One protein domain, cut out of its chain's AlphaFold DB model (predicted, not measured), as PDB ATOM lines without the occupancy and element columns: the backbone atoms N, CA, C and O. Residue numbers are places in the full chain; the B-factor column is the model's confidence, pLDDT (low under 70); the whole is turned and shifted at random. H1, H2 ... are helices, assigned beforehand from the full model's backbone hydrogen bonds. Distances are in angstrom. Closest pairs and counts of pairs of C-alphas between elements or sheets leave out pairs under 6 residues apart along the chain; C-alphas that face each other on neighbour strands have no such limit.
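This is residues 160 to 277 of the 280 residues of an uncharacterized protein of Aliarcobacter thereius (UniProt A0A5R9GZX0). Three helices that run much the same way, H2, H4 and H6, make a loosely packed triangle, with H4 and H6 nearest the middle and short H5 bridging H2 and H6. At one end H1 meets the first residues of H4 in a corner, H7 joins H1 to H6, and short H3 lies outside H4. The printed part has 118 residues with seven named helices, H1 to H7 in chain order, and no named strand; its class is all helix. It is compact, with a radius of gyration of the C-alphas of 13.8 A and spans of 42 by 31 by 29 A.

The longest helix, H2, covers residues 181 to 197 and measures 24.7 A from first to last C-alpha, with C-alpha 181 at (-14.188, 14.658, -35.401). H4, residues 213 to 227, measures 21.8 A, and H6, residues 245 to 257, 18.3 A. H1, residues 162 to 173, is 16.3 A long and begins with C-alpha 162 at (0.530, 41.041, -47.830). H7, residues 267 to 275, is 12.0 A long and ends with C-alpha 275 at (-9.216, 41.197, -46.713). H3 is residues 204 to 208, 6.1 A, and H5 residues 236 to 239, 5.5 A.

H2 and H4 only just touch, with 3 pairs of C-alphas within 8 A, at a shallow tilt of 30 degrees, the same way; the closest C-alphas, of Ile 190 and Phe 224, are 6.9 A apart. H2 touches H5 with residues 182 to 186 alone, closest at the C-alphas of Leu 182 and Leu 239, 6.5 A. H5 also touches H6, where the C-alphas of Ile 236 and Arg 255 are closest, 7.3 A. H4 and H6 are close but not clearly touching, closest at the C-alphas of Phe 221 and Leu 254, 7.2 A, at a shallow tilt of 29 degrees, the same way. H2 and H6 are apart, but only just, at 8.1 A. H6 touches H7 at a steep tilt of 60 degrees, with the closest C-alphas, of Phe 253 and His 269, 6.4 A apart. H7 touches residues 165 to 169 of H1, about perpendicular at 86 degrees; the closest C-alphas, of Leu 165 and Leu 272, are 6.7 A apart. Residues 169 to 173 of H1 touch residues 213 to 215 of H4, about perpendicular at 85 degrees, closest at the C-alphas of Gln 172 and Leu 214, 5.3 A. H3 is close to H4 but not clearly touching, with the C-alphas of Ile 207 and Phe 216 closest, 6.6 A apart. In H1, H2, H3, H6 and H7 every O i to N i+4 pair is within hydrogen-bond range, in H4 9 of 11, and H5 is too short for such a pair.

The two C-alphas farthest apart, of Asp 163 and Ile 196, are 41.8 A apart. The printed part has no cut and no long link; the links H3 to H4 and H5 to H6 are tight. Mean pLDDT of the printed part is 82.6, and it is under 70 at residue 197, in H2, and at residues 228 to 237, of which 236 and 237 belong to H5.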
ATOM      1  N   MET A 160      -0.284  43.393 -41.286       71.44
ATOM      2  CA  MET A 160       0.367  42.148 -41.693       71.44
ATOM      3  C   MET A 160       0.963  42.302 -43.082       71.44
ATOM      4  O   MET A 160       0.441  43.050 -43.910       71.44
ATOM      5  N   ASN A 161       2.052  41.578 -43.331       79.31
ATOM      6  CA  ASN A 161       2.656  41.532 -44.648       79.31
ATOM      7  C   ASN A 161       1.681  40.867 -45.640       79.31
ATOM      8  O   ASN A 161       1.169  39.774 -45.387       79.31
ATOM      9  N   ILE A 162       1.426  41.529 -46.771       81.88
ATOM     10  CA  ILE A 162       0.530  41.041 -47.830       81.88
ATOM     11  C   ILE A 162       1.018  39.688 -48.363       81.88
ATOM     12  O   ILE A 162       0.207  38.794 -48.602       81.88
ATOM     13  N   ASP A 163       2.335  39.496 -48.468       85.06
ATOM     14  CA  ASP A 163       2.920  38.243 -48.947       85.06
ATOM     15  C   ASP A 163       2.652  37.080 -47.990       85.06
ATOM     16  O   ASP A 163       2.370  35.962 -48.420       85.06
ATOM     17  N   GLU A 164       2.705  37.330 -46.682       83.19
ATOM     18  CA  GLU A 164       2.392  36.324 -45.664       83.19
ATOM     19  C   GLU A 164       0.905  35.977 -45.664       83.19
ATOM     20  O   GLU A 164       0.545  34.803 -45.562       83.19
ATOM     21  N   LEU A 165       0.040  36.977 -45.854       85.81
ATOM     22  CA  LEU A 165      -1.399  36.769 -45.972       85.81
ATOM     23  C   LEU A 165      -1.749  35.941 -47.214       85.81
ATOM     24  O   LEU A 165      -2.556  35.016 -47.127       85.81
ATOM     25  N   ASN A 166      -1.114  36.237 -48.349       87.69
ATOM     26  CA  ASN A 166      -1.287  35.482 -49.586       87.69
ATOM     27  C   ASN A 166      -0.774  34.048 -49.437       87.69
ATOM     28  O   ASN A 166      -1.495  33.116 -49.783       87.69
ATOM     29  N   LYS A 167       0.404  33.845 -48.831       89.56
ATOM     30  CA  LYS A 167       0.909  32.502 -48.497       89.56
ATOM     31  C   LYS A 167      -0.084  31.736 -47.628       89.56
ATOM     32  O   LYS A 167      -0.386  30.579 -47.909       89.56
ATOM     33  N   PHE A 168      -0.624  32.377 -46.593       87.88
ATOM     34  CA  PHE A 168      -1.620  31.763 -45.723       87.88
ATOM     35  C   PHE A 168      -2.902  31.402 -46.481       87.88
ATOM     36  O   PHE A 168      -3.406  30.291 -46.316       87.88
ATOM     37  N   LYS A 169      -3.394  32.291 -47.352       91.06
ATOM     38  CA  LYS A 169      -4.539  32.037 -48.233       91.06
ATOM     39  C   LYS A 169      -4.298  30.808 -49.114       91.06
ATOM     40  O   LYS A 169      -5.095  29.875 -49.054       91.06
ATOM     41  N   THR A 170      -3.171  30.749 -49.826       90.69
ATOM     42  CA  THR A 170      -2.812  29.606 -50.681       90.69
ATOM     43  C   THR A 170      -2.741  28.298 -49.886       90.69
ATOM     44  O   THR A 170      -3.190  27.262 -50.367       90.69
ATOM     45  N   ILE A 171      -2.236  28.329 -48.646       90.19
ATOM     46  CA  ILE A 171      -2.203  27.153 -47.757       90.19
ATOM     47  C   ILE A 171      -3.614  26.682 -47.369       90.19
ATOM     48  O   ILE A 171      -3.824  25.486 -47.183       90.19
ATOM     49  N   GLN A 172      -4.578  27.589 -47.185       88.75
ATOM     50  CA  GLN A 172      -5.961  27.194 -46.894       88.75
ATOM     51  C   GLN A 172      -6.681  26.679 -48.150       88.75
ATOM     52  O   GLN A 172      -7.482  25.756 -48.043       88.75
ATOM     53  N   GLU A 173      -6.389  27.245 -49.321       90.56
ATOM     54  CA  GLU A 173      -6.979  26.838 -50.603       90.56
ATOM     55  C   GLU A 173      -6.438  25.494 -51.112       90.56
ATOM     56  O   GLU A 173      -7.171  24.749 -51.754       90.56
ATOM     57  N   SER A 174      -5.186  25.149 -50.799       88.12
ATOM     58  CA  SER A 174      -4.588  23.866 -51.192       88.12
ATOM     59  C   SER A 174      -5.017  22.685 -50.318       88.12
ATOM     60  O   SER A 174      -4.784  21.531 -50.679       88.12
ATOM     61  N   LYS A 175      -5.634  22.944 -49.159       89.06
ATOM     62  CA  LYS A 175      -6.114  21.902 -48.247       89.06
ATOM     63  C   LYS A 175      -7.514  21.448 -48.644       89.06
ATOM     64  O   LYS A 175      -8.453  22.243 -48.660       89.06
ATOM     65  N   GLU A 176      -7.660  20.148 -48.871       88.06
ATOM     66  CA  GLU A 176      -8.962  19.502 -49.043       88.06
ATOM     67  C   GLU A 176      -9.793  19.544 -47.752       88.06
ATOM     68  O   GLU A 176      -9.264  19.529 -46.631       88.06
ATOM     69  N   VAL A 177     -11.118  19.548 -47.909       84.19
ATOM     70  CA  VAL A 177     -12.064  19.477 -46.791       84.19
ATOM     71  C   VAL A 177     -12.076  18.052 -46.235       84.19
ATOM     72  O   VAL A 177     -12.744  17.163 -46.751       84.19
ATOM     73  N   LYS A 178     -11.331  17.821 -45.150       85.19
ATOM     74  CA  LYS A 178     -11.356  16.548 -44.417       85.19
ATOM     75  C   LYS A 178     -12.273  16.656 -43.206       85.19
ATOM     76  O   LYS A 178     -11.943  17.320 -42.224       85.19
ATOM     77  N   MET A 179     -13.418  15.977 -43.277       85.31
ATOM     78  CA  MET A 179     -14.412  15.925 -42.202       85.31
ATOM     79  C   MET A 179     -13.912  15.062 -41.045       85.31
ATOM     80  O   MET A 179     -14.140  13.857 -40.986       85.31
ATOM     81  N   ASN A 180     -13.194  15.694 -40.126       87.94
ATOM     82  CA  ASN A 180     -12.706  15.063 -38.910       87.94
ATOM     83  C   ASN A 180     -13.701  15.209 -37.749       87.94
ATOM     84  O   ASN A 180     -14.764  15.829 -37.871       87.94
ATOM     85  N   GLU A 181     -13.350  14.628 -36.601       86.50
ATOM     86  CA  GLU A 181     -14.188  14.658 -35.401       86.50
ATOM     87  C   GLU A 181     -14.547  16.094 -34.983       86.50
ATOM     88  O   GLU A 181     -15.691  16.371 -34.617       86.50
ATOM     89  N   LEU A 182     -13.598  17.027 -35.094       89.31
ATOM     90  CA  LEU A 182     -13.803  18.423 -34.732       89.31
ATOM     91  C   LEU A 182     -14.831  19.112 -35.623       89.31
ATOM     92  O   LEU A 182     -15.784  19.692 -35.101       89.31
ATOM     93  N   TYR A 183     -14.669  19.052 -36.947       89.56
ATOM     94  CA  TYR A 183     -15.589  19.716 -37.872       89.56
ATOM     95  C   TYR A 183     -16.982  19.090 -37.831       89.56
ATOM     96  O   TYR A 183     -17.976  19.814 -37.855       89.56
ATOM     97  N   THR A 184     -17.061  17.770 -37.661       89.38
ATOM     98  CA  THR A 184     -18.336  17.061 -37.486       89.38
ATOM     99  C   THR A 184     -19.087  17.572 -36.256       89.38
ATOM    100  O   THR A 184     -20.262  17.933 -36.348       89.38
ATOM    101  N   ARG A 185     -18.402  17.678 -35.108       86.88
ATOM    102  CA  ARG A 185     -18.991  18.210 -33.870       86.88
ATOM    103  C   ARG A 185     -19.330  19.699 -33.983       86.88
ATOM    104  O   ARG A 185     -20.372  20.118 -33.489       86.88
ATOM    105  N   LEU A 186     -18.492  20.494 -34.652       88.12
ATOM    106  CA  LEU A 186     -18.741  21.921 -34.877       88.12
ATOM    107  C   LEU A 186     -20.006  22.152 -35.716       88.12
ATOM    108  O   LEU A 186     -20.828  22.993 -35.361       88.12
ATOM    109  N   ILE A 187     -20.187  21.389 -36.797       89.75
ATOM    110  CA  ILE A 187     -21.374  21.479 -37.655       89.75
ATOM    111  C   ILE A 187     -22.621  21.019 -36.915       89.75
ATOM    112  O   ILE A 187     -23.641  21.704 -36.973       89.75
ATOM    113  N   ALA A 188     -22.544  19.893 -36.199       87.94
ATOM    114  CA  ALA A 188     -23.652  19.421 -35.373       87.94
ATOM    115  C   ALA A 188     -24.095  20.517 -34.397       87.94
ATOM    116  O   ALA A 188     -25.274  20.864 -34.346       87.94
ATOM    117  N   TYR A 189     -23.131  21.146 -33.728       82.38
ATOM    118  CA  TYR A 189     -23.390  22.223 -32.789       82.38
ATOM    119  C   TYR A 189     -24.026  23.461 -33.441       82.38
ATOM    120  O   TYR A 189     -25.040  23.967 -32.955       82.38
ATOM    121  N   ILE A 190     -23.482  23.932 -34.567       85.19
ATOM    122  CA  ILE A 190     -24.055  25.053 -35.327       85.19
ATOM    123  C   ILE A 190     -25.486  24.734 -35.764       85.19
ATOM    124  O   ILE A 190     -26.370  25.574 -35.612       85.19
ATOM    125  N   ASN A 191     -25.738  23.521 -36.253       87.69
ATOM    126  CA  ASN A 191     -27.050  23.107 -36.742       87.69
ATOM    127  C   ASN A 191     -28.082  22.971 -35.620       87.69
ATOM    128  O   ASN A 191     -29.231  23.374 -35.796       87.69
ATOM    129  N   GLU A 192     -27.698  22.441 -34.462       81.62
ATOM    130  CA  GLU A 192     -28.574  22.391 -33.290       81.62
ATOM    131  C   GLU A 192     -28.957  23.791 -32.815       81.62
ATOM    132  O   GLU A 192     -30.132  24.063 -32.564       81.62
ATOM    133  N   LYS A 193     -27.991  24.714 -32.754       75.69
ATOM    134  CA  LYS A 193     -28.271  26.112 -32.408       75.69
ATOM    135  C   LYS A 193     -29.130  26.786 -33.471       75.69
ATOM    136  O   LYS A 193     -30.095  27.458 -33.121       75.69
ATOM    137  N   ALA A 194     -28.847  26.564 -34.751       81.38
ATOM    138  CA  ALA A 194     -29.640  27.107 -35.847       81.38
ATOM    139  C   ALA A 194     -31.113  26.672 -35.755       81.38
ATOM    140  O   ALA A 194     -31.993  27.518 -35.881       81.38
ATOM    141  N   LYS A 195     -31.392  25.403 -35.419       77.38
ATOM    142  CA  LYS A 195     -32.761  24.898 -35.199       77.38
ATOM    143  C   LYS A 195     -33.498  25.612 -34.065       77.38
ATOM    144  O   LYS A 195     -34.692  25.856 -34.181       77.38
ATOM    145  N   ILE A 196     -32.808  25.970 -32.980       73.06
ATOM    146  CA  ILE A 196     -33.422  26.683 -31.843       73.06
ATOM    147  C   ILE A 196     -33.884  28.090 -32.249       73.06
ATOM    148  O   ILE A 196     -34.888  28.583 -31.733       73.06
ATOM    149  N   PHE A 197     -33.155  28.732 -33.165       67.75
ATOM    150  CA  PHE A 197     -33.388  30.116 -33.587       67.75
ATOM    151  C   PHE A 197     -34.006  30.250 -34.991       67.75
ATOM    152  O   PHE A 197     -34.144  31.371 -35.472       67.75
ATOM    153  N   ASN A 198     -34.392  29.142 -35.638       72.31
ATOM    154  CA  ASN A 198     -34.855  29.088 -37.033       72.31
ATOM    155  C   ASN A 198     -33.888  29.749 -38.038       72.31
ATOM    156  O   ASN A 198     -34.306  30.427 -38.976       72.31
ATOM    157  N   TYR A 199     -32.585  29.554 -37.846       82.19
ATOM    158  CA  TYR A 199     -31.569  29.971 -38.810       82.19
ATOM    159  C   TYR A 199     -31.265  28.862 -39.827       82.19
ATOM    160  O   TYR A 199     -31.506  27.684 -39.542       82.19
ATOM    161  N   PRO A 200     -30.697  29.207 -40.998       82.31
ATOM    162  CA  PRO A 200     -30.234  28.214 -41.960       82.31
ATOM    163  C   PRO A 200     -29.208  27.262 -41.334       82.31
ATOM    164  O   PRO A 200     -28.262  27.697 -40.674       82.31
ATOM    165  N   THR A 201     -29.386  25.961 -41.550       88.00
ATOM    166  CA  THR A 201     -28.422  24.921 -41.161       88.00
ATOM    167  C   THR A 201     -27.388  24.700 -42.262       88.00
ATOM    168  O   THR A 201     -27.659  24.975 -43.425       88.00
ATOM    169  N   ILE A 202     -26.229  24.152 -41.908       91.12
ATOM    170  CA  ILE A 202     -25.244  23.610 -42.845       91.12
ATOM    171  C   ILE A 202     -25.723  22.231 -43.303       91.12
ATOM    172  O   ILE A 202     -25.870  21.312 -42.489       91.12
ATOM    173  N   THR A 203     -25.962  22.083 -44.599       90.62
ATOM    174  CA  THR A 203     -26.366  20.824 -45.234       90.62
ATOM    175  C   THR A 203     -25.161  20.060 -45.785       90.62
ATOM    176  O   THR A 203     -24.106  20.638 -46.030       90.62
ATOM    177  N   LYS A 204     -25.311  18.745 -46.010       89.75
ATOM    178  CA  LYS A 204     -24.250  17.935 -46.639       89.75
ATOM    179  C   LYS A 204     -23.904  18.431 -48.043       89.75
ATOM    180  O   LYS A 204     -22.735  18.570 -48.350       89.75
ATOM    181  N   ILE A 205     -24.917  18.807 -48.825       90.25
ATOM    182  CA  ILE A 205     -24.748  19.334 -50.186       90.25
ATOM    183  C   ILE A 205     -23.858  20.585 -50.185       90.25
ATOM    184  O   ILE A 205     -22.975  20.718 -51.022       90.25
ATOM    185  N   GLU A 206     -24.049  21.499 -49.230       90.00
ATOM    186  CA  GLU A 206     -23.207  22.699 -49.120       90.00
ATOM    187  C   GLU A 206     -21.757  22.371 -48.748       90.00
ATOM    188  O   GLU A 206     -20.846  23.049 -49.217       90.00
ATOM    189  N   ILE A 207     -21.539  21.340 -47.929       90.62
ATOM    190  CA  ILE A 207     -20.195  20.872 -47.568       90.62
ATOM    191  C   ILE A 207     -19.519  20.234 -48.785       90.62
ATOM    192  O   ILE A 207     -18.370  20.557 -49.067       90.62
ATOM    193  N   ASP A 208     -20.238  19.390 -49.525       88.31
ATOM    194  CA  ASP A 208     -19.724  18.691 -50.708       88.31
ATOM    195  C   ASP A 208     -19.412  19.664 -51.861       88.31
ATOM    196  O   ASP A 208     -18.513  19.423 -52.663       88.31
ATOM    197  N   ASN A 209     -20.111  20.802 -51.916       91.56
ATOM    198  CA  ASN A 209     -19.849  21.872 -52.879       91.56
ATOM    199  C   ASN A 209     -18.599  22.712 -52.553       91.56
ATOM    200  O   ASN A 209     -18.173  23.501 -53.400       91.56
ATOM    201  N   CYS A 210     -18.017  22.586 -51.354       90.38
ATOM    202  CA  CYS A 210     -16.805  23.317 -50.981       90.38
ATOM    203  C   CYS A 210     -15.570  22.657 -51.608       90.38
ATOM    204  O   CYS A 210     -15.219  21.525 -51.279       90.38
ATOM    205  N   LYS A 211     -14.851  23.391 -52.460       89.06
ATOM    206  CA  LYS A 211     -13.664  22.891 -53.172       89.06
ATOM    207  C   LYS A 211     -12.432  22.796 -52.280       89.06
ATOM    208  O   LYS A 211     -11.535  22.002 -52.544       89.06
ATOM    209  N   ASN A 212     -12.361  23.635 -51.250       92.44
ATOM    210  CA  ASN A 212     -11.211  23.728 -50.362       92.44
ATOM    211  C   ASN A 212     -11.611  24.101 -48.930       92.44
ATOM    212  O   ASN A 212     -12.749  24.479 -48.632       92.44
ATOM    213  N   LEU A 213     -10.638  24.011 -48.023       91.50
ATOM    214  CA  LEU A 213     -10.832  24.301 -46.609       91.50
ATOM    215  C   LEU A 213     -11.195  25.772 -46.344       91.50
ATOM    216  O   LEU A 213     -11.877  26.051 -45.358       91.50
ATOM    217  N   LEU A 214     -10.761  26.713 -47.189       92.88
ATOM    218  CA  LEU A 214     -11.126  28.125 -47.053       92.88
ATOM    219  C   LEU A 214     -12.626  28.338 -47.297       92.88
ATOM    220  O   LEU A 214     -13.286  28.935 -46.450       92.88
ATOM    221  N   GLU A 215     -13.169  27.810 -48.394       92.94
ATOM    222  CA  GLU A 215     -14.601  27.864 -48.719       92.94
ATOM    223  C   GLU A 215     -15.445  27.224 -47.614       92.94
ATOM    224  O   GLU A 215     -16.418  27.816 -47.147       92.94
ATOM    225  N   PHE A 216     -15.006  26.074 -47.101       94.06
ATOM    226  CA  PHE A 216     -15.653  25.429 -45.965       94.06
ATOM    227  C   PHE A 216     -15.656  26.316 -44.706       94.06
ATOM    228  O   PHE A 216     -16.681  26.476 -44.041       94.06
ATOM    229  N   LYS A 217     -14.520  26.942 -44.373       93.75
ATOM    230  CA  LYS A 217     -14.416  27.858 -43.225       93.75
ATOM    231  C   LYS A 217     -15.276  29.109 -43.404       93.75
ATOM    232  O   LYS A 217     -15.830  29.599 -42.420       93.75
ATOM    233  N   LEU A 218     -15.414  29.604 -44.634       93.31
ATOM    234  CA  LEU A 218     -16.316  30.703 -44.978       93.31
ATOM    235  C   LEU A 218     -17.782  30.302 -44.788       93.31
ATOM    236  O   LEU A 218     -18.519  31.052 -44.154       93.31
ATOM    237  N   LEU A 219     -18.186  29.111 -45.240       93.50
ATOM    238  CA  LEU A 219     -19.531  28.566 -45.020       93.50
ATOM    239  C   LEU A 219     -19.852  28.451 -43.523       93.50
ATOM    240  O   LEU A 219     -20.899  28.912 -43.064       93.50
ATOM    241  N   VAL A 220     -18.929  27.879 -42.743       91.69
ATOM    242  CA  VAL A 220     -19.066  27.765 -41.284       91.69
ATOM    243  C   VAL A 220     -19.210  29.145 -40.647       91.69
ATOM    244  O   VAL A 220     -20.111  29.350 -39.832       91.69
ATOM    245  N   PHE A 221     -18.362  30.104 -41.026       90.75
ATOM    246  CA  PHE A 221     -18.420  31.462 -40.493       90.75
ATOM    247  C   PHE A 221     -19.715  32.192 -40.872       90.75
ATOM    248  O   PHE A 221     -20.292  32.894 -40.043       90.75
ATOM    249  N   ASP A 222     -20.209  32.004 -42.094       89.44
ATOM    250  CA  ASP A 222     -21.444  32.621 -42.571       89.44
ATOM    251  C   ASP A 222     -22.669  32.168 -41.769       89.44
ATOM    252  O   ASP A 222     -23.533  32.976 -41.432       89.44
ATOM    253  N   ARG A 223     -22.719  30.889 -41.385       87.94
ATOM    254  CA  ARG A 223     -23.754  30.394 -40.469       87.94
ATOM    255  C   ARG A 223     -23.509  30.869 -39.045       87.94
ATOM    256  O   ARG A 223     -24.450  31.245 -38.350       87.94
ATOM    257  N   PHE A 224     -22.246  30.905 -38.632       85.50
ATOM    258  CA  PHE A 224     -21.845  31.306 -37.294       85.50
ATOM    259  C   PHE A 224     -22.163  32.777 -36.972       85.50
ATOM    260  O   PHE A 224     -22.640  33.078 -35.878       85.50
ATOM    261  N   LYS A 225     -21.966  33.705 -37.916       82.81
ATOM    262  CA  LYS A 225     -22.174  35.148 -37.686       82.81
ATOM    263  C   LYS A 225     -23.616  35.498 -37.291       82.81
ATOM    264  O   LYS A 225     -23.839  36.508 -36.623       82.81
ATOM    265  N   ASN A 226     -24.589  34.651 -37.646       77.69
ATOM    266  CA  ASN A 226     -25.994  34.820 -37.264       77.69
ATOM    267  C   ASN A 226     -26.207  34.737 -35.738       77.69
ATOM    268  O   ASN A 226     -27.194  35.266 -35.225       77.69
ATOM    269  N   PHE A 227     -25.268  34.142 -34.996       73.19
ATOM    270  CA  PHE A 227     -25.345  33.990 -33.539       73.19
ATOM    271  C   PHE A 227     -24.752  35.177 -32.743       73.19
ATOM    272  O   PHE A 227     -24.791  35.180 -31.514       73.19
ATOM    273  N   ASN A 228     -24.236  36.227 -33.397       58.66
ATOM    274  CA  ASN A 228     -23.444  37.291 -32.749       58.66
ATOM    275  C   ASN A 228     -24.203  38.209 -31.758       58.66
ATOM    276  O   ASN A 228     -23.575  38.987 -31.042       58.66
ATOM    277  N   GLN A 229     -25.537  38.142 -31.645       53.44
ATOM    278  CA  GLN A 229     -26.314  39.012 -30.739       53.44
ATOM    279  C   GLN A 229     -26.728  38.317 -29.430       53.44
ATOM    280  O   GLN A 229     -27.901  38.008 -29.227       53.44
ATOM    281  N   LYS A 230     -25.774  38.149 -28.500       49.03
ATOM    282  CA  LYS A 230     -25.983  37.613 -27.130       49.03
ATOM    283  C   LYS A 230     -26.384  36.130 -27.050       49.03
ATOM    284  O   LYS A 230     -26.807  35.670 -25.992       49.03
ATOM    285  N   GLN A 231     -26.227  35.367 -28.127       54.81
ATOM    286  CA  GLN A 231     -26.455  33.921 -28.127       54.81
ATOM    287  C   GLN A 231     -25.120  33.237 -27.810       54.81
ATOM    288  O   GLN A 231     -24.366  32.872 -28.704       54.81
ATOM    289  N   TYR A 232     -24.789  33.172 -26.515       51.84
ATOM    290  CA  TYR A 232     -23.517  32.645 -26.008       51.84
ATOM    291  C   TYR A 232     -23.200  31.259 -26.600       51.84
ATOM    292  O   TYR A 232     -23.928  30.289 -26.387       51.84
ATOM    293  N   PHE A 233     -22.080  31.171 -27.323       62.25
ATOM    294  CA  PHE A 233     -21.484  29.935 -27.844       62.25
ATOM    295  C   PHE A 233     -20.406  29.417 -26.862       62.25
ATOM    296  O   PHE A 233     -19.262  29.153 -27.233       62.25
ATOM    297  N   SER A 234     -20.744  29.303 -25.569       55.88
ATOM    298  CA  SER A 234     -19.783  28.952 -24.504       55.88
ATOM    299  C   SER A 234     -19.113  27.583 -24.711       55.88
ATOM    300  O   SER A 234     -17.945  27.403 -24.352       55.88
ATOM    301  N   SER A 235     -19.791  26.641 -25.374       61.28
ATOM    302  CA  SER A 235     -19.294  25.279 -25.603       61.28
ATOM    303  C   SER A 235     -18.339  25.116 -26.795       61.28
ATOM    304  O   SER A 235     -17.688  24.074 -26.871       61.28
ATOM    305  N   ILE A 236     -18.132  26.127 -27.661       69.00
ATOM    306  CA  ILE A 236     -17.035  26.080 -28.664       69.00
ATOM    307  C   ILE A 236     -15.696  25.826 -27.973       69.00
ATOM    308  O   ILE A 236     -14.844  25.108 -28.495       69.00
ATOM    309  N   SER A 237     -15.528  26.358 -26.761       66.81
ATOM    310  CA  SER A 237     -14.302  26.200 -25.987       66.81
ATOM    311  C   SER A 237     -13.968  24.733 -25.671       66.81
ATOM    312  O   SER A 237     -12.807  24.399 -25.449       66.81
ATOM    313  N   GLN A 238     -14.953  23.832 -25.679       72.06
ATOM    314  CA  GLN A 238     -14.716  22.399 -25.477       72.06
ATOM    315  C   GLN A 238     -14.066  21.748 -26.700       72.06
ATOM    316  O   GLN A 238     -13.245  20.846 -26.544       72.06
ATOM    317  N   LEU A 239     -14.346  22.248 -27.910       77.88
ATOM    318  CA  LEU A 239     -13.755  21.734 -29.148       77.88
ATOM    319  C   LEU A 239     -12.238  21.940 -29.196       77.88
ATOM    320  O   LEU A 239     -11.541  21.159 -29.843       77.88
ATOM    321  N   PHE A 240     -11.695  22.902 -28.435       78.19
ATOM    322  CA  PHE A 240     -10.245  23.042 -28.288       78.19
ATOM    323  C   PHE A 240      -9.582  21.758 -27.797       78.19
ATOM    324  O   PHE A 240      -8.427  21.541 -28.144       78.19
ATOM    325  N   GLN A 241     -10.277  20.906 -27.026       73.56
ATOM    326  CA  GLN A 241      -9.722  19.670 -26.461       73.56
ATOM    327  C   GLN A 241      -9.315  18.635 -27.516       73.56
ATOM    328  O   GLN A 241      -8.389  17.861 -27.260       73.56
ATOM    329  N   ILE A 242      -9.957  18.655 -28.684       78.69
ATOM    330  CA  ILE A 242      -9.719  17.722 -29.798       78.69
ATOM    331  C   ILE A 242      -9.094  18.395 -31.026       78.69
ATOM    332  O   ILE A 242      -8.774  17.713 -31.992       78.69
ATOM    333  N   ALA A 243      -8.906  19.715 -30.983       83.00
ATOM    334  CA  ALA A 243      -8.355  20.493 -32.083       83.00
ATOM    335  C   ALA A 243      -6.845  20.300 -32.256       83.00
ATOM    336  O   ALA A 243      -6.092  20.343 -31.278       83.00
ATOM    337  N   ASN A 244      -6.401  20.189 -33.510       86.12
ATOM    338  CA  ASN A 244      -5.002  20.397 -33.885       86.12
ATOM    339  C   ASN A 244      -4.654  21.901 -33.937       86.12
ATOM    340  O   ASN A 244      -5.490  22.764 -33.658       86.12
ATOM    341  N   ASN A 245      -3.408  22.241 -34.278       81.94
ATOM    342  CA  ASN A 245      -2.943  23.634 -34.281       81.94
ATOM    343  C   ASN A 245      -3.713  24.524 -35.274       81.94
ATOM    344  O   ASN A 245      -4.115  25.630 -34.909       81.94
ATOM    345  N   ASP A 246      -3.966  24.045 -36.494       83.12
ATOM    346  CA  ASP A 246      -4.668  24.807 -37.536       83.12
ATOM    347  C   ASP A 246      -6.152  25.019 -37.199       83.12
ATOM    348  O   ASP A 246      -6.723  26.087 -37.435       83.12
ATOM    349  N   GLU A 247      -6.788  24.001 -36.625       87.88
ATOM    350  CA  GLU A 247      -8.161  24.063 -36.129       87.88
ATOM    351  C   GLU A 247      -8.271  24.969 -34.912       87.88
ATOM    352  O   GLU A 247      -9.226  25.731 -34.800       87.88
ATOM    353  N   THR A 248      -7.277  24.940 -34.026       85.25
ATOM    354  CA  THR A 248      -7.213  25.823 -32.858       85.25
ATOM    355  C   THR A 248      -7.177  27.287 -33.291       85.25
ATOM    356  O   THR A 248      -7.861  28.107 -32.676       85.25
ATOM    357  N   GLN A 249      -6.442  27.629 -34.358       86.81
ATOM    358  CA  GLN A 249      -6.455  28.986 -34.922       86.81
ATOM    359  C   GLN A 249      -7.859  29.375 -35.407       86.81
ATOM    360  O   GLN A 249      -8.372  30.432 -35.035       86.81
ATOM    361  N   PHE A 250      -8.527  28.489 -36.154       90.06
ATOM    362  CA  PHE A 250      -9.869  28.757 -36.678       90.06
ATOM    363  C   PHE A 250     -10.946  28.835 -35.581       90.06
ATOM    364  O   PHE A 250     -11.768  29.748 -35.588       90.06
ATOM    365  N   ILE A 251     -10.923  27.941 -34.591       87.50
ATOM    366  CA  ILE A 251     -11.829  27.982 -33.431       87.50
ATOM    367  C   ILE A 251     -11.598  29.252 -32.608       87.50
ATOM    368  O   ILE A 251     -12.564  29.893 -32.186       87.50
ATOM    369  N   SER A 252     -10.335  29.641 -32.398       83.81
ATOM    370  CA  SER A 252     -10.002  30.901 -31.719       83.81
ATOM    371  C   SER A 252     -10.587  32.087 -32.472       83.81
ATOM    372  O   SER A 252     -11.173  32.963 -31.849       83.81
ATOM    373  N   PHE A 253     -10.509  32.077 -33.803       88.56
ATOM    374  CA  PHE A 253     -11.138  33.083 -34.649       88.56
ATOM    375  C   PHE A 253     -12.666  33.122 -34.525       88.56
ATOM    376  O   PHE A 253     -13.208  34.209 -34.331       88.56
ATOM    377  N   LEU A 254     -13.361  31.978 -34.550       86.94
ATOM    378  CA  LEU A 254     -14.814  31.947 -34.336       86.94
ATOM    379  C   LEU A 254     -15.184  32.567 -32.982       86.94
ATOM    380  O   LEU A 254     -16.001  33.483 -32.935       86.94
ATOM    381  N   ARG A 255     -14.527  32.150 -31.893       80.75
ATOM    382  CA  ARG A 255     -14.740  32.721 -30.552       80.75
ATOM    383  C   ARG A 255     -14.497  34.235 -30.524       80.75
ATOM    384  O   ARG A 255     -15.332  34.993 -30.042       80.75
ATOM    385  N   ASP A 256     -13.355  34.670 -31.040       78.44
ATOM    386  CA  ASP A 256     -12.897  36.059 -30.971       78.44
ATOM    387  C   ASP A 256     -13.759  37.002 -31.832       78.44
ATOM    388  O   ASP A 256     -14.026  38.146 -31.448       78.44
ATOM    389  N   SER A 257     -14.280  36.498 -32.957       79.81
ATOM    390  CA  SER A 257     -15.160  37.247 -33.860       79.81
ATOM    391  C   SER A 257     -16.480  37.681 -33.209       79.81
ATOM    392  O   SER A 257     -16.997  38.743 -33.549       79.81
ATOM    393  N   GLN A 258     -16.988  36.942 -32.213       74.38
ATOM    394  CA  GLN A 258     -18.197  37.328 -31.468       74.38
ATOM    395  C   GLN A 258     -17.989  38.586 -30.623       74.38
ATOM    396  O   GLN A 258     -18.931  39.326 -30.343       74.38
ATOM    397  N   HIS A 259     -16.750  38.820 -30.193       71.50
ATOM    398  CA  HIS A 259     -16.381  39.938 -29.330       71.50
ATOM    399  C   HIS A 259     -15.785  41.116 -30.106       71.50
ATOM    400  O   HIS A 259     -15.520  42.160 -29.507       71.50
ATOM    401  N   GLY A 260     -15.535  40.952 -31.411       70.69
ATOM    402  CA  GLY A 260     -14.832  41.942 -32.231       70.69
ATOM    403  C   GLY A 260     -13.404  42.222 -31.745       70.69
ATOM    404  O   GLY A 260     -12.890  43.320 -31.951       70.69
ATOM    405  N   LYS A 261     -12.780  41.265 -31.044       74.00
ATOM    406  CA  LYS A 261     -11.428  41.381 -30.475       74.00
ATOM    407  C   LYS A 261     -10.640  40.116 -30.784       74.00
ATOM    408  O   LYS A 261     -10.970  39.060 -30.258       74.00
ATOM    409  N   PHE A 262      -9.591  40.244 -31.590       77.06
ATOM    410  CA  PHE A 262      -8.823  39.112 -32.108       77.06
ATOM    411  C   PHE A 262      -7.544  38.867 -31.302       77.06
ATOM    412  O   PHE A 262      -6.739  39.773 -31.093       77.06
ATOM    413  N   SER A 263      -7.353  37.630 -30.843       73.88
ATOM    414  CA  SER A 263      -6.104  37.160 -30.235       73.88
ATOM    415  C   SER A 263      -5.039  36.850 -31.291       73.88
ATOM    416  O   SER A 263      -5.356  36.627 -32.462       73.88
ATOM    417  N   THR A 264      -3.779  36.727 -30.864       75.06
ATOM    418  CA  THR A 264      -2.657  36.274 -31.710       75.06
ATOM    419  C   THR A 264      -2.932  34.963 -32.434       75.06
ATOM    420  O   THR A 264      -2.545  34.817 -33.585       75.06
ATOM    421  N   MET A 265      -3.632  34.019 -31.799       78.06
ATOM    422  CA  MET A 265      -3.969  32.743 -32.438       78.06
ATOM    423  C   MET A 265      -5.011  32.886 -33.550       78.06
ATOM    424  O   MET A 265      -5.037  32.064 -34.459       78.06
ATOM    425  N   SER A 266      -5.863  33.908 -33.485       84.44
ATOM    426  CA  SER A 266      -6.919  34.156 -34.475       84.44
ATOM    427  C   SER A 266      -6.521  35.122 -35.595       84.44
ATOM    428  O   SER A 266      -7.251  35.244 -36.577       84.44
ATOM    429  N   ILE A 267      -5.391  35.827 -35.447       83.44
ATOM    430  CA  ILE A 267      -5.075  37.030 -36.233       83.44
ATOM    431  C   ILE A 267      -4.956  36.744 -37.738       83.44
ATOM    432  O   ILE A 267      -5.418  37.541 -38.550       83.44
ATOM    433  N   ASN A 268      -4.424  35.576 -38.112       87.00
ATOM    434  CA  ASN A 268      -4.267  35.170 -39.510       87.00
ATOM    435  C   ASN A 268      -5.624  34.994 -40.201       87.00
ATOM    436  O   ASN A 268      -5.854  35.551 -41.275       87.00
ATOM    437  N   HIS A 269      -6.554  34.272 -39.563       89.00
ATOM    438  CA  HIS A 269      -7.925  34.130 -40.059       89.00
ATOM    439  C   HIS A 269      -8.672  35.461 -40.037       89.00
ATOM    440  O   HIS A 269      -9.356  35.772 -41.005       89.00
ATOM    441  N   ALA A 270      -8.498  36.272 -38.992       86.81
ATOM    442  CA  ALA A 270      -9.146  37.575 -38.886       86.81
ATOM    443  C   ALA A 270      -8.768  38.500 -40.046       86.81
ATOM    444  O   ALA A 270      -9.646  39.003 -40.744       86.81
ATOM    445  N   CYS A 271      -7.475  38.675 -40.312       86.19
ATOM    446  CA  CYS A 271      -7.028  39.532 -41.404       86.19
ATOM    447  C   CYS A 271      -7.375  38.966 -42.781       86.19
ATOM    448  O   CYS A 271      -7.695  39.748 -43.671       86.19
ATOM    449  N   LEU A 272      -7.362  37.640 -42.956       89.44
ATOM    450  CA  LEU A 272      -7.810  37.014 -44.203       89.44
ATOM    451  C   LEU A 272      -9.302  37.271 -44.446       89.44
ATOM    452  O   LEU A 272      -9.709  37.595 -45.553       89.44
ATOM    453  N   PHE A 273     -10.135  37.161 -43.415       89.88
ATOM    454  CA  PHE A 273     -11.576  37.360 -43.559       89.88
ATOM    455  C   PHE A 273     -11.928  38.844 -43.741       89.88
ATOM    456  O   PHE A 273     -12.876  39.157 -44.461       89.88
ATOM    457  N   ILE A 274     -11.147  39.756 -43.155       86.94
ATOM    458  CA  ILE A 274     -11.250  41.197 -43.427       86.94
ATOM    459  C   ILE A 274     -10.807  41.511 -44.862       86.94
ATOM    460  O   ILE A 274     -11.504  42.245 -45.557       86.94
ATOM    461  N   SER A 275      -9.695  40.940 -45.345       85.56
ATOM    462  CA  SER A 275      -9.216  41.197 -46.713       85.56
ATOM    463  C   SER A 275     -10.168  40.665 -47.786       85.56
ATOM    464  O   SER A 275     -10.273  41.254 -48.858       85.56
ATOM    465  N   LEU A 276     -10.907  39.597 -47.479       87.25
ATOM    466  CA  LEU A 276     -11.981  39.060 -48.320       87.25
ATOM    467  C   LEU A 276     -13.309  39.838 -48.198       87.25
ATOM    468  O   LEU A 276     -14.268  39.504 -48.886       87.25
ATOM    469  N   GLY A 277     -13.402  40.848 -47.322       83.31
ATOM    470  CA  GLY A 277     -14.620  41.643 -47.110       83.31
ATOM    471  C   GLY A 277     -15.742  40.912 -46.361       83.31
ATOM    472  O   GLY A 277     -16.888  41.360 -46.363       83.31
TER     473      GLY A 277